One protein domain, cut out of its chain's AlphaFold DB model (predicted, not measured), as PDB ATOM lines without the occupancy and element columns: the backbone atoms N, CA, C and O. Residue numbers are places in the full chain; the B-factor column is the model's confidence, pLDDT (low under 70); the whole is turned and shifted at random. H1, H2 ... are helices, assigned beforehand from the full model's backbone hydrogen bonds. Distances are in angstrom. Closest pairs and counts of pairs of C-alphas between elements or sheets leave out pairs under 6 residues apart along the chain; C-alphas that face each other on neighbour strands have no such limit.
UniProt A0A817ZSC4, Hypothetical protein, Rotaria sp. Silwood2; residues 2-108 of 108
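Overview. This is residues 2 to 108 of the 108 residues of the protein "Hypothetical protein" of Rotaria sp. Silwood2 (UniProt A0A817ZSC4). A helical hairpin, H2 and H3, has H5 packed on H3 through residues 89 to 97, and H1 and H4 form a separate antiparallel pair. The hairpin's tip, residues 32 to 41, sticks out. The printed part has 107 residues with five named helices, H1 to H5, and no named strand: all helix, compact, radius of gyration of the C-alphas 14.4 A, spans 43 by 30 by 26 A.

Along the chain. H1, residues 2 to 9, begins at C-alpha 2 (191.446, 213.229, 103.038). H2 is residues 13 to 33, 30.3 A; H3 39 to 55, 25.6 A; H4 71 to 81; H5 88 to 106, 26.9 A, ending at C-alpha 106 (222.461, 200.569, 112.103).

Arrangement. H1 touches H4 (closest C-alphas Ala 2 and Ile 80, 5.7 A), opposite ways. H2 touches H3 (Val 19 and Cys 53, 5.3 A). H5 touches H3 (Thr 51 and Gln 93, 5.9 A), a shallow tilt of 21 degrees. Every O i to N i+4 pair is within hydrogen-bond range in H2, H4 and H5; H1 has 2 of 4, H3 10 of 13.

Size, cuts and confidence. The printed part has no cut. The H3 to H4 link is long. Residues 105 to 108 are under 70 in pLDDT.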
ATOM      1  N   ALA A   2     190.164 212.641 103.474       78.88
ATOM      2  CA  ALA A   2     191.446 213.229 103.038       78.88
ATOM      3  C   ALA A   2     192.379 212.278 102.255       78.88
ATOM      4  O   ALA A   2     192.972 212.668 101.257       78.88
ATOM      5  N   TYR A   3     192.478 211.006 102.650       82.50
ATOM      6  CA  TYR A   3     193.273 210.040 101.888       82.50
ATOM      7  C   TYR A   3     192.791 209.883 100.436       82.50
ATOM      8  O   TYR A   3     193.597 209.921  99.514       82.50
ATOM      9  N   LEU A   4     191.478 209.749 100.209       84.31
ATOM     10  CA  LEU A   4     190.930 209.490  98.872       84.31
ATOM     11  C   LEU A   4     191.193 210.646  97.902       84.31
ATOM     12  O   LEU A   4     191.411 210.395  96.718       84.31
ATOM     13  N   THR A   5     191.211 211.883  98.401       88.56
ATOM     14  CA  THR A   5     191.469 213.083  97.595       88.56
ATOM     15  C   THR A   5     192.953 213.302  97.324       88.56
ATOM     16  O   THR A   5     193.288 213.832  96.276       88.56
ATOM     17  N   HIS A   6     193.845 212.860  98.214       87.88
ATOM     18  CA  HIS A   6     195.291 213.099  98.104       87.88
ATOM     19  C   HIS A   6     196.107 211.865  97.697       87.88
ATOM     20  O   HIS A   6     197.325 211.941  97.576       87.88
ATOM     21  N   LYS A   7     195.456 210.724  97.448       88.12
ATOM     22  CA  LYS A   7     196.116 209.448  97.122       88.12
ATOM     23  C   LYS A   7     197.082 209.522  95.931       88.12
ATOM     24  O   LYS A   7     198.020 208.740  95.878       88.12
ATOM     25  N   HIS A   8     196.830 210.427  94.987       91.81
ATOM     26  CA  HIS A   8     197.605 210.589  93.758       91.81
ATOM     27  C   HIS A   8     198.865 211.446  93.944       91.81
ATOM     28  O   HIS A   8     199.714 211.456  93.061       91.81
ATOM     29  N   ASN A   9     198.999 212.128  95.086       93.19
ATOM     30  CA  ASN A   9     200.167 212.947  95.412       93.19
ATOM     31  C   ASN A   9     201.359 212.118  95.906       93.19
ATOM     32  O   ASN A   9     202.439 212.668  96.092       93.19
ATOM     33  N   PHE A  10     201.154 210.824  96.164       93.00
ATOM     34  CA  PHE A  10     202.241 209.922  96.516       93.00
ATOM     35  C   PHE A  10     203.106 209.656  95.287       93.00
ATOM     36  O   PHE A  10     202.600 209.228  94.248       93.00
ATOM     37  N   VAL A  11     204.409 209.862  95.439       94.88
ATOM     38  CA  VAL A  11     205.429 209.467  94.470       94.88
ATOM     39  C   VAL A  11     205.499 207.946  94.420       94.88
ATOM     40  O   VAL A  11     205.389 207.354  93.347       94.88
ATOM     41  N   ASN A  12     205.587 207.287  95.579       93.62
ATOM     42  CA  ASN A  12     205.567 205.835  95.671       93.62
ATOM     43  C   ASN A  12     204.128 205.301  95.765       93.62
ATOM     44  O   ASN A  12     203.635 204.895  96.825       93.62
ATOM     45  N   GLN A  13     203.434 205.286  94.624       94.94
ATOM     46  CA  GLN A  13     202.077 204.737  94.544       94.94
ATOM     47  C   GLN A  13     202.020 203.234  94.841       94.94
ATOM     48  O   GLN A  13     201.006 202.766  95.358       94.94
ATOM     49  N   ALA A  14     203.091 202.489  94.551       95.81
ATOM     50  CA  ALA A  14     203.168 201.059  94.834       95.81
ATOM     51  C   ALA A  14     203.132 200.794  96.345       95.81
ATOM     52  O   ALA A  14     202.276 200.045  96.808       95.81
ATOM     53  N   TRP A  15     203.972 201.483  97.125       95.56
ATOM     54  CA  TRP A  15     203.963 201.384  98.586       95.56
ATOM     55  C   TRP A  15     202.589 201.733  99.151       95.56
ATOM     56  O   TRP A  15     202.007 200.956  99.909       95.56
ATOM     57  N   GLN A  16     202.022 202.865  98.732       95.00
ATOM     58  CA  GLN A  16     200.718 203.305  99.216       95.00
ATOM     59  C   GLN A  16     199.609 202.291  98.895       95.00
ATOM     60  O   GLN A  16     198.758 202.001  99.746       95.00
ATOM     61  N   HIS A  17     199.629 201.720  97.690       95.50
ATOM     62  CA  HIS A  17     198.667 200.706  97.289       95.50
ATOM     63  C   HIS A  17     198.812 199.446  98.146       95.50
ATOM     64  O   HIS A  17     197.812 198.963  98.688       95.50
ATOM     65  N   SER A  18     200.038 198.949  98.309       96.44
ATOM     66  CA  SER A  18     200.338 197.750  99.092       96.44
ATOM     67  C   SER A  18     199.949 197.928 100.559       96.44
ATOM     68  O   SER A  18     199.314 197.047 101.135       96.44
ATOM     69  N   VAL A  19     200.209 199.098 101.152       95.25
ATOM     70  CA  VAL A  19     199.755 199.453 102.507       95.25
ATOM     71  C   VAL A  19     198.239 199.355 102.615       95.25
ATOM     72  O   VAL A  19     197.723 198.704 103.524       95.25
ATOM     73  N   ARG A  20     197.501 199.968 101.681       94.94
ATOM     74  CA  ARG A  20     196.033 199.926 101.688       94.94
ATOM     75  C   ARG A  20     195.523 198.487 101.613       94.94
ATOM     76  O   ARG A  20     194.618 198.133 102.365       94.94
ATOM     77  N   VAL A  21     196.097 197.671 100.732       96.38
ATOM     78  CA  VAL A  21     195.725 196.256 100.589       96.38
ATOM     79  C   VAL A  21     196.044 195.474 101.865       96.38
ATOM     80  O   VAL A  21     195.193 194.720 102.333       96.38
ATOM     81  N   CYS A  22     197.217 195.679 102.468       97.44
ATOM     82  CA  CYS A  22     197.608 195.052 103.731       97.44
ATOM     83  C   CYS A  22     196.612 195.367 104.856       97.44
ATOM     84  O   CYS A  22     196.111 194.453 105.516       97.44
ATOM     85  N   LEU A  23     196.260 196.647 105.024       95.31
ATOM     86  CA  LEU A  23     195.291 197.100 106.025       95.31
ATOM     87  C   LEU A  23     193.916 196.462 105.806       95.31
ATOM     88  O   LEU A  23     193.310 195.941 106.742       95.31
ATOM     89  N   GLN A  24     193.438 196.449 104.558       95.56
ATOM     90  CA  GLN A  24     192.158 195.839 104.199       95.56
ATOM     91  C   GLN A  24     192.141 194.331 104.475       95.56
ATOM     92  O   GLN A  24     191.176 193.837 105.052       95.56
ATOM     93  N   LYS A  25     193.212 193.606 104.126       96.56
ATOM     94  CA  LYS A  25     193.334 192.163 104.387       96.56
ATOM     95  C   LYS A  25     193.342 191.848 105.883       96.56
ATOM     96  O   LYS A  25     192.614 190.957 106.309       96.56
ATOM     97  N   LYS A  26     194.120 192.585 106.686       94.88
ATOM     98  CA  LYS A  26     194.174 192.388 108.148       94.88
ATOM     99  C   LYS A  26     192.840 192.686 108.825       94.88
ATOM    100  O   LYS A  26     192.486 191.995 109.777       94.88
ATOM    101  N   MET A  27     192.108 193.689 108.340       93.88
ATOM    102  CA  MET A  27     190.776 193.999 108.853       93.88
ATOM    103  C   MET A  27     189.755 192.932 108.451       93.88
ATOM    104  O   MET A  27     188.993 192.474 109.294       93.88
ATOM    105  N   LEU A  28     189.770 192.494 107.189       94.44
ATOM    106  CA  LEU A  28     188.876 191.441 106.708       94.44
ATOM    107  C   LEU A  28     189.065 190.142 107.498       94.44
ATOM    108  O   LEU A  28     188.085 189.581 107.974       94.44
ATOM    109  N   ALA A  29     190.315 189.707 107.688       94.19
ATOM    110  CA  ALA A  29     190.623 188.506 108.457       94.19
ATOM    111  C   ALA A  29     190.121 188.601 109.907       94.19
ATOM    112  O   ALA A  29     189.577 187.638 110.439       94.19
ATOM    113  N   TYR A  30     190.259 189.774 110.529       93.81
ATOM    114  CA  TYR A  30     189.790 190.009 111.890       93.81
ATOM    115  C   TYR A  30     188.265 189.954 112.005       93.81
ATOM    116  O   TYR A  30     187.740 189.196 112.814       93.81
ATOM    117  N   LEU A  31     187.552 190.666 111.129       91.88
ATOM    118  CA  LEU A  31     186.085 190.682 111.112       91.88
ATOM    119  C   LEU A  31     185.471 189.315 110.774       91.88
ATOM    120  O   LEU A  31     184.351 189.026 111.178       91.88
ATOM    121  N   GLN A  32     186.183 188.475 110.022       93.25
ATOM    122  CA  GLN A  32     185.757 187.102 109.743       93.25
ATOM    123  C   GLN A  32     185.999 186.151 110.921       93.25
ATOM    124  O   GLN A  32     185.327 185.126 111.012       93.25
ATOM    125  N   SER A  33     186.963 186.462 111.791       89.50
ATOM    126  CA  SER A  33     187.345 185.592 112.909       89.50
ATOM    127  C   SER A  33     186.422 185.704 114.123       89.50
ATOM    128  O   SER A  33     186.346 184.763 114.907       89.50
ATOM    129  N   ASP A  34     185.708 186.823 114.266       83.12
ATOM    130  CA  ASP A  34     184.804 187.066 115.386       83.12
ATOM    131  C   ASP A  34     183.647 187.989 114.973       83.12
ATOM    132  O   ASP A  34     183.828 189.160 114.648       83.12
ATOM    133  N   SER A  35     182.424 187.454 114.999       77.12
ATOM    134  CA  SER A  35     181.205 188.200 114.671       77.12
ATOM    135  C   SER A  35     180.677 189.062 115.824       77.12
ATOM    136  O   SER A  35     179.710 189.796 115.634       77.12
ATOM    137  N   SER A  36     181.256 188.949 117.023       85.69
ATOM    138  CA  SER A  36     180.829 189.656 118.241       85.69
ATOM    139  C   SER A  36     181.699 190.863 118.602       85.69
ATOM    140  O   SER A  36     181.462 191.517 119.618       85.69
ATOM    141  N   THR A  37     182.668 191.202 117.750       89.44
ATOM    142  CA  THR A  37     183.610 192.292 117.988       89.44
ATOM    143  C   THR A  37     182.926 193.662 118.080       89.44
ATOM    144  O   THR A  37     182.124 194.059 117.230       89.44
ATOM    145  N   THR A  38     183.301 194.445 119.088       93.31
ATOM    146  CA  THR A  38     182.800 195.807 119.298       93.31
ATOM    147  C   THR A  38     183.493 196.837 118.396       93.31
ATOM    148  O   THR A  38     184.633 196.674 117.962       93.31
ATOM    149  N   CYS A  39     182.859 197.997 118.188       91.44
ATOM    150  CA  CYS A  39     183.477 199.110 117.451       91.44
ATOM    151  C   CYS A  39     184.824 199.567 118.046       91.44
ATOM    152  O   CYS A  39     185.703 200.017 117.310       91.44
ATOM    153  N   SER A  40     184.989 199.469 119.371       91.38
ATOM    154  CA  SER A  40     186.235 199.835 120.055       91.38
ATOM    155  C   SER A  40     187.376 198.889 119.681       91.38
ATOM    156  O   SER A  40     188.481 199.331 119.366       91.38
ATOM    157  N   GLU A  41     187.089 197.591 119.641       91.75
ATOM    158  CA  GLU A  41     188.050 196.550 119.280       91.75
ATOM    159  C   GLU A  41     188.406 196.606 117.793       91.75
ATOM    160  O   GLU A  41     189.587 196.579 117.454       91.75
ATOM    161  N   ILE A  42     187.424 196.834 116.911       91.81
ATOM    162  CA  ILE A  42     187.662 197.091 115.477       91.81
ATOM    163  C   ILE A  42     188.596 198.288 115.295       91.81
ATOM    164  O   ILE A  42     189.572 198.215 114.543       91.81
ATOM    165  N   LYS A  43     188.330 199.396 116.002       89.81
ATOM    166  CA  LYS A  43     189.187 200.584 115.951       89.81
ATOM    167  C   LYS A  43     190.601 200.241 116.421       89.81
ATOM    168  O   LYS A  43     191.557 200.560 115.719       89.81
ATOM    169  N   LYS A  44     190.736 199.580 117.573       89.69
ATOM    170  CA  LYS A  44     192.030 199.186 118.141       89.69
ATOM    171  C   LYS A  44     192.826 198.300 117.184       89.69
ATOM    172  O   LYS A  44     193.964 198.638 116.878       89.69
ATOM    173  N   HIS A  45     192.222 197.235 116.662       91.00
ATOM    174  CA  HIS A  45     192.865 196.332 115.704       91.00
ATOM    175  C   HIS A  45     193.305 197.065 114.433       91.00
ATOM    176  O   HIS A  45     194.417 196.867 113.944       91.00
ATOM    177  N   GLY A  46     192.462 197.976 113.936       89.69
ATOM    178  CA  GLY A  46     192.800 198.856 112.821       89.69
ATOM    179  C   GLY A  46     194.092 199.627 113.076       89.69
ATOM    180  O   GLY A  46     195.037 199.493 112.303       89.69
ATOM    181  N   PHE A  47     194.176 200.357 114.191       88.75
ATOM    182  CA  PHE A  47     195.393 201.092 114.547       88.75
ATOM    183  C   PHE A  47     196.595 200.163 114.782       88.75
ATOM    184  O   PHE A  47     197.681 200.449 114.284       88.75
ATOM    185  N   ASP A  48     196.430 199.036 115.471       89.88
ATOM    186  CA  ASP A  48     197.540 198.118 115.765       89.88
ATOM    187  C   ASP A  48     198.133 197.496 114.481       89.88
ATOM    188  O   ASP A  48     199.326 197.195 114.409       89.88
ATOM    189  N   SER A  49     197.336 197.379 113.412       91.06
ATOM    190  CA  SER A  49     197.797 196.863 112.119       91.06
ATOM    191  C   SER A  49     198.711 197.824 111.341       91.06
ATOM    192  O   SER A  49     199.532 197.362 110.537       91.06
ATOM    193  N   HIS A  50     198.618 199.137 111.596       91.25
ATOM    194  CA  HIS A  50     199.277 200.184 110.805       91.25
ATOM    195  C   HIS A  50     200.793 200.023 110.741       91.25
ATOM    196  O   HIS A  50     201.343 199.978 109.646       91.25
ATOM    197  N   THR A  51     201.469 199.904 111.892       91.06
ATOM    198  CA  THR A  51     202.939 199.833 111.948       91.06
ATOM    199  C   THR A  51     203.464 198.700 111.070       91.06
ATOM    200  O   THR A  51     204.341 198.920 110.239       91.06
ATOM    201  N   SER A  52     202.872 197.505 111.187       93.31
ATOM    202  CA  SER A  52     203.282 196.352 110.378       93.31
ATOM    203  C   SER A  52     203.055 196.572 108.879       93.31
ATOM    204  O   SER A  52     203.950 196.300 108.087       93.31
ATOM    205  N   CYS A  53     201.904 197.129 108.486       95.44
ATOM    206  CA  CYS A  53     201.610 197.386 107.079       95.44
ATOM    207  C   CYS A  53     202.441 198.530 106.492       95.44
ATOM    208  O   CYS A  53     202.724 198.504 105.306       95.44
ATOM    209  N   TYR A  54     202.843 199.528 107.277       93.75
ATOM    210  CA  TYR A  54     203.720 200.592 106.790       93.75
ATOM    211  C   TYR A  54     205.159 200.109 106.582       93.75
ATOM    212  O   TYR A  54     205.800 200.533 105.621       93.75
ATOM    213  N   LEU A  55     205.656 199.217 107.447       93.31
ATOM    214  CA  LEU A  55     207.016 198.676 107.358       93.31
ATOM    215  C   LEU A  55     207.161 197.582 106.302       93.31
ATOM    216  O   LEU A  55     208.163 197.572 105.594       93.31
ATOM    217  N   GLN A  56     206.188 196.674 106.211       94.44
ATOM    218  CA  GLN A  56     206.211 195.537 105.291       94.44
ATOM    219  C   GLN A  56     204.788 195.237 104.777       94.44
ATOM    220  O   GLN A  56     204.145 194.277 105.210       94.44
ATOM    221  N   PRO A  57     204.252 196.074 103.871       95.88
ATOM    222  CA  PRO A  57     202.923 195.895 103.297       95.88
ATOM    223  C   PRO A  57     202.818 194.654 102.405       95.88
ATOM    224  O   PRO A  57     201.733 194.085 102.277       95.88
ATOM    225  N   ASP A  58     203.926 194.246 101.786       94.81
ATOM    226  CA  ASP A  58     204.020 193.060 100.943       94.81
ATOM    227  C   ASP A  58     205.302 192.278 101.288       94.81
ATOM    228  O   ASP A  58     206.404 192.804 101.114       94.81
ATOM    229  N   PRO A  59     205.193 191.031 101.785       91.31
ATOM    230  CA  PRO A  59     206.350 190.201 102.109       91.31
ATOM    231  C   PRO A  59     207.285 189.917 100.929       91.31
ATOM    232  O   PRO A  59     208.465 189.668 101.155       91.31
ATOM    233  N   ASN A  60     206.775 189.957  99.694       95.25
ATOM    234  CA  ASN A  60     207.562 189.699  98.487       95.25
ATOM    235  C   ASN A  60     208.286 190.949  97.970       95.25
ATOM    236  O   ASN A  60     209.135 190.831  97.092       95.25
ATOM    237  N   HIS A  61     207.952 192.123  98.513       93.00
ATOM    238  CA  HIS A  61     208.479 193.421  98.098       93.00
ATOM    239  C   HIS A  61     208.966 194.229  99.317       93.00
ATOM    240  O   HIS A  61     208.352 195.238  99.683       93.00
ATOM    241  N   PRO A  62     210.048 193.793  99.996       90.81
ATOM    242  CA  PRO A  62     210.573 194.459 101.193       90.81
ATOM    243  C   PRO A  62     211.075 195.890 100.930       90.81
ATOM    244  O   PRO A  62     211.162 196.698 101.854       90.81
ATOM    245  N   GLU A  63     211.380 196.231  99.677       91.69
ATOM    246  CA  GLU A  63     211.718 197.587  99.248       91.69
ATOM    247  C   GLU A  63     210.551 198.566  99.425       91.69
ATOM    248  O   GLU A  63     210.775 199.755  99.661       91.69
ATOM    249  N   LEU A  64     209.305 198.076  99.383       93.44
ATOM    250  CA  LEU A  64     208.110 198.862  99.664       93.44
ATOM    251  C   LEU A  64     207.964 199.047 101.176       93.44
ATOM    252  O   LEU A  64     207.029 198.544 101.782       93.44
ATOM    253  N   SER A  65     208.855 199.820 101.787       93.69
ATOM    254  CA  SER A  65     208.835 200.109 103.222       93.69
ATOM    255  C   SER A  65     208.728 201.602 103.495       93.69
ATOM    256  O   SER A  65     209.291 202.420 102.769       93.69
ATOM    257  N   PHE A  66     208.081 201.959 104.609       92.44
ATOM    258  CA  PHE A  66     208.091 203.321 105.143       92.44
ATOM    259  C   PHE A  66     209.521 203.855 105.319       92.44
ATOM    260  O   PHE A  66     209.765 205.039 105.098       92.44
ATOM    261  N   CYS A  67     210.475 202.982 105.657       91.44
ATOM    262  CA  CYS A  67     211.874 203.354 105.862       91.44
ATOM    263  C   CYS A  67     212.589 203.811 104.581       91.44
ATOM    264  O   CYS A  67     213.607 204.490 104.668       91.44
ATOM    265  N   HIS A  68     212.044 203.481 103.407       90.31
ATOM    266  CA  HIS A  68     212.603 203.834 102.099       90.31
ATOM    267  C   HIS A  68     211.772 204.897 101.367       90.31
ATOM    268  O   HIS A  68     211.976 205.133 100.174       90.31
ATOM    269  N   LEU A  69     210.807 205.528 102.043       89.69
ATOM    270  CA  LEU A  69     209.964 206.533 101.406       89.69
ATOM    271  C   LEU A  69     210.718 207.838 101.133       89.69
ATOM    272  O   LEU A  69     211.484 208.306 101.980       89.69
ATOM    273  N   PRO A  70     210.434 208.500  99.998       90.44
ATOM    274  CA  PRO A  70     210.898 209.857  99.780       90.44
ATOM    275  C   PRO A  70     210.250 210.802 100.802       90.44
ATOM    276  O   PRO A  70     209.096 210.637 101.202       90.44
ATOM    277  N   SER A  71     210.973 211.856 101.182       89.69
ATOM    278  CA  SER A  71     210.497 212.864 102.144       89.69
ATOM    279  C   SER A  71     209.167 213.513 101.739       89.69
ATOM    280  O   SER A  71     208.371 213.886 102.601       89.69
ATOM    281  N   GLN A  72     208.896 213.593 100.433       92.19
ATOM    282  CA  GLN A  72     207.630 214.059  99.864       92.19
ATOM    283  C   GLN A  72     206.444 213.188 100.303       92.19
ATOM    284  O   GLN A  72     205.427 213.720 100.748       92.19
ATOM    285  N   ASP A  73     206.595 211.861 100.265       92.31
ATOM    286  CA  ASP A  73     205.549 210.924 100.687       92.31
ATOM    287  C   ASP A  73     205.344 210.976 102.203       92.31
ATOM    288  O   ASP A  73     204.206 210.978 102.671       92.31
ATOM    289  N   ILE A  74     206.424 211.124 102.979       89.50
ATOM    290  CA  ILE A  74     206.341 211.341 104.432       89.50
ATOM    291  C   ILE A  74     205.555 212.628 104.735       89.50
ATOM    292  O   ILE A  74     204.640 212.622 105.563       89.50
ATOM    293  N   GLY A  75     205.846 213.722 104.026       89.62
ATOM    294  CA  GLY A  75     205.099 214.976 104.137       89.62
ATOM    295  C   GLY A  75     203.618 214.814 103.780       89.62
ATOM    296  O   GLY A  75     202.746 215.325 104.487       89.62
ATOM    297  N   GLN A  76     203.312 214.040 102.736       91.31
ATOM    298  CA  GLN A  76     201.941 213.766 102.312       91.31
ATOM    299  C   GLN A  76     201.162 212.944 103.351       91.31
ATOM    300  O   GLN A  76     199.978 213.221 103.581       91.31
ATOM    301  N   ILE A  77     201.810 211.982 104.016       88.88
ATOM    302  CA  ILE A  77     201.236 211.215 105.136       88.88
ATOM    303  C   ILE A  77     200.895 212.151 106.295       88.88
ATOM    304  O   ILE A  77     199.758 212.147 106.767       88.88
ATOM    305  N   MET A  78     201.838 213.001 106.708       86.69
ATOM    306  CA  MET A  78     201.633 213.952 107.807       86.69
ATOM    307  C   MET A  78     200.515 214.952 107.496       86.69
ATOM    308  O   MET A  78     199.689 215.249 108.358       86.69
ATOM    309  N   TRP A  79     200.417 215.411 106.244       88.69
ATOM    310  CA  TRP A  79     199.319 216.266 105.796       88.69
ATOM    311  C   TRP A  79     197.958 215.573 105.888       88.69
ATOM    312  O   TRP A  79     196.997 216.158 106.393       88.69
ATOM    313  N   ILE A  80     197.858 214.324 105.420       88.06
ATOM    314  CA  ILE A  80     196.618 213.537 105.504       88.06
ATOM    315  C   ILE A  80     196.244 213.289 106.971       88.06
ATOM    316  O   ILE A  80     195.066 213.356 107.323       88.06
ATOM    317  N   ALA A  81     197.239 213.058 107.829       84.94
ATOM    318  CA  ALA A  81     197.070 212.798 109.253       84.94
ATOM    319  C   ALA A  81     196.891 214.062 110.112       84.94
ATOM    320  O   ALA A  81     196.654 213.940 111.310       84.94
ATOM    321  N   LYS A  82     196.951 215.279 109.550       84.12
ATOM    322  CA  LYS A  82     196.995 216.535 110.326       84.12
ATOM    323  C   LYS A  82     195.870 216.713 111.353       84.12
ATOM    324  O   LYS A  82     196.075 217.356 112.372       84.12
ATOM    325  N   GLY A  83     194.686 216.154 111.096       79.25
ATOM    326  CA  GLY A  83     193.540 216.242 112.013       79.25
ATOM    327  C   GLY A  83     193.634 215.315 113.228       79.25
ATOM    328  O   GLY A  83     192.934 215.533 114.209       79.25
ATOM    329  N   VAL A  84     194.499 214.303 113.166       78.94
ATOM    330  CA  VAL A  84     194.681 213.266 114.195       78.94
ATOM    331  C   VAL A  84     196.123 213.205 114.703       78.94
ATOM    332  O   VAL A  84     196.453 212.401 115.565       78.94
ATOM    333  N   ILE A  85     197.001 214.070 114.194       71.50
ATOM    334  CA  ILE A  85     198.430 214.080 114.520       71.50
ATOM    335  C   ILE A  85     198.705 214.386 115.994       71.50
ATOM    336  O   ILE A  85     199.766 214.052 116.497       71.50
ATOM    337  N   PHE A  86     197.754 214.991 116.709       72.44
ATOM    338  CA  PHE A  86     197.856 215.223 118.152       72.44
ATOM    339  C   PHE A  86     197.369 214.028 118.992       72.44
ATOM    340  O   PHE A  86     197.471 214.055 120.219       72.44
ATOM    341  N   GLU A  87     196.869 212.957 118.370       78.25
ATOM    342  CA  GLU A  87     196.478 211.741 119.078       78.25
ATOM    343  C   GLU A  87     197.711 210.931 119.501       78.25
ATOM    344  O   GLU A  87     198.600 210.634 118.700       78.25
ATOM    345  N   ARG A  88     197.750 210.489 120.768       73.38
ATOM    346  CA  ARG A  88     198.864 209.673 121.298       73.38
ATOM    347  C   ARG A  88     199.092 208.384 120.508       73.38
ATOM    348  O   ARG A  88     200.231 207.937 120.387       73.38
ATOM    349  N   ALA A  89     198.023 207.787 119.979       75.88
ATOM    350  CA  ALA A  89     198.102 206.569 119.177       75.88
ATOM    351  C   ALA A  89     198.949 206.775 117.911       75.88
ATOM    352  O   ALA A  89     199.776 205.928 117.583       75.88
ATOM    353  N   VAL A  90     198.813 207.933 117.257       77.00
ATOM    354  CA  VAL A  90     199.584 208.287 116.057       77.00
ATOM    355  C   VAL A  90     201.061 208.478 116.399       77.00
ATOM    356  O   VAL A  90     201.923 207.919 115.728       77.00
ATOM    357  N   TRP A  91     201.372 209.176 117.495       70.12
ATOM    358  CA  TRP A  91     202.758 209.337 117.954       70.12
ATOM    359  C   TRP A  91     203.428 208.019 118.333       70.12
ATOM    360  O   TRP A  91     204.606 207.830 118.042       70.12
ATOM    361  N   SER A  92     202.683 207.093 118.942       81.38
ATOM    362  CA  SER A  92     203.192 205.751 119.236       81.38
ATOM    363  C   SER A  92     203.543 204.990 117.955       81.38
ATOM    364  O   SER A  92     204.614 204.389 117.882       81.38
ATOM    365  N   GLN A  93     202.698 205.062 116.919       82.75
ATOM    366  CA  GLN A  93     202.996 204.459 115.615       82.75
ATOM    367  C   GLN A  93     204.239 205.082 114.980       82.75
ATOM    368  O   GLN A  93     205.147 204.356 114.585       82.75
ATOM    369  N   ILE A  94     204.324 206.415 114.945       81.25
ATOM    370  CA  ILE A  94     205.485 207.132 114.397       81.25
ATOM    371  C   ILE A  94     206.764 206.739 115.145       81.25
ATOM    372  O   ILE A  94     207.759 206.404 114.513       81.25
ATOM    373  N   ALA A  95     206.743 206.717 116.479       80.69
ATOM    374  CA  ALA A  95     207.905 206.335 117.277       80.69
ATOM    375  C   ALA A  95     208.353 204.890 117.001       80.69
ATOM    376  O   ALA A  95     209.551 204.628 116.890       80.69
ATOM    377  N   GLN A  96     207.405 203.956 116.855       85.19
ATOM    378  CA  GLN A  96     207.705 202.566 116.504       85.19
ATOM    379  C   GLN A  96     208.320 202.447 115.106       85.19
ATOM    380  O   GLN A  96     209.325 201.752 114.950       85.19
ATOM    381  N   LEU A  97     207.767 203.156 114.116       86.62
ATOM    382  CA  LEU A  97     208.309 203.206 112.755       86.62
ATOM    383  C   LEU A  97     209.734 203.757 112.751       86.62
ATOM    384  O   LEU A  97     210.641 203.099 112.252       86.62
ATOM    385  N   THR A  98     209.954 204.918 113.370       82.62
ATOM    386  CA  THR A  98     211.270 205.564 113.429       82.62
ATOM    387  C   THR A  98     212.302 204.673 114.110       82.62
ATOM    388  O   THR A  98     213.416 204.536 113.608       82.62
ATOM    389  N   LYS A  99     211.941 204.020 115.223       86.00
ATOM    390  CA  LYS A  99     212.836 203.083 115.913       86.00
ATOM    391  C   LYS A  99     213.214 201.902 115.016       86.00
ATOM    392  O   LYS A  99     214.381 201.524 114.985       86.00
ATOM    393  N   HIS A 100     212.247 201.341 114.287       86.69
ATOM    394  CA  HIS A 100     212.497 200.228 113.374       86.69
ATOM    395  C   HIS A 100     213.407 200.644 112.210       86.69
ATOM    396  O   HIS A 100     214.422 199.993 111.963       86.69
ATOM    397  N   CYS A 101     213.118 201.774 111.563       88.06
ATOM    398  CA  CYS A 101     213.944 202.284 110.471       88.06
ATOM    399  C   CYS A 101     215.371 202.613 110.929       88.06
ATOM    400  O   CYS A 101     216.331 202.260 110.252       88.06
ATOM    401  N   ALA A 102     215.536 203.208 112.116       85.12
ATOM    402  CA  ALA A 102     216.856 203.466 112.686       85.12
ATOM    403  C   ALA A 102     217.639 202.169 112.950       85.12
ATOM    404  O   ALA A 102     218.834 202.110 112.675       85.12
ATOM    405  N   SER A 103     216.979 201.110 113.440       81.56
ATOM    406  CA  SER A 103     217.640 199.814 113.637       81.56
ATOM    407  C   SER A 103     218.068 199.139 112.332       81.56
ATOM    408  O   SER A 103     219.127 198.525 112.315       81.56
ATOM    409  N   GLN A 104     217.302 199.293 111.246       74.56
ATOM    410  CA  GLN A 104     217.685 198.765 109.931       74.56
ATOM    411  C   GLN A 104     218.909 199.487 109.356       74.56
ATOM    412  O   GLN A 104     219.770 198.843 108.773       74.56
ATOM    413  N   ILE A 105     219.026 200.801 109.578       65.56
ATOM    414  CA  ILE A 105     220.191 201.592 109.147       65.56
ATOM    415  C   ILE A 105     221.452 201.225 109.946       65.56
ATOM    416  O   ILE A 105     222.544 201.223 109.397       65.56
ATOM    417  N   LEU A 106     221.321 200.915 111.240       58.62
ATOM    418  CA  LEU A 106     222.461 200.569 112.103       58.62
ATOM    419  C   LEU A 106     222.955 199.120 111.943       58.62
ATOM    420  O   LEU A 106     224.011 198.784 112.474       58.62
ATOM    421  N   GLN A 107     222.188 198.259 111.273       54.41
ATOM    422  CA  GLN A 107     222.532 196.854 111.018       54.41
ATOM    423  C   GLN A 107     222.883 196.579 109.544       54.41
ATOM    424  O   GLN A 107     223.154 195.425 109.209       54.41
ATOM    425  N   GLY A 108     222.843 197.606 108.686       48.81
ATOM    426  CA  GLY A 108     223.126 197.539 107.248       48.81
ATOM    427  C   GLY A 108     224.510 198.044 106.870       48.81
ATOM    428  O   GLY A 108     225.053 198.903 107.599       48.81
TER     429      GLY A 108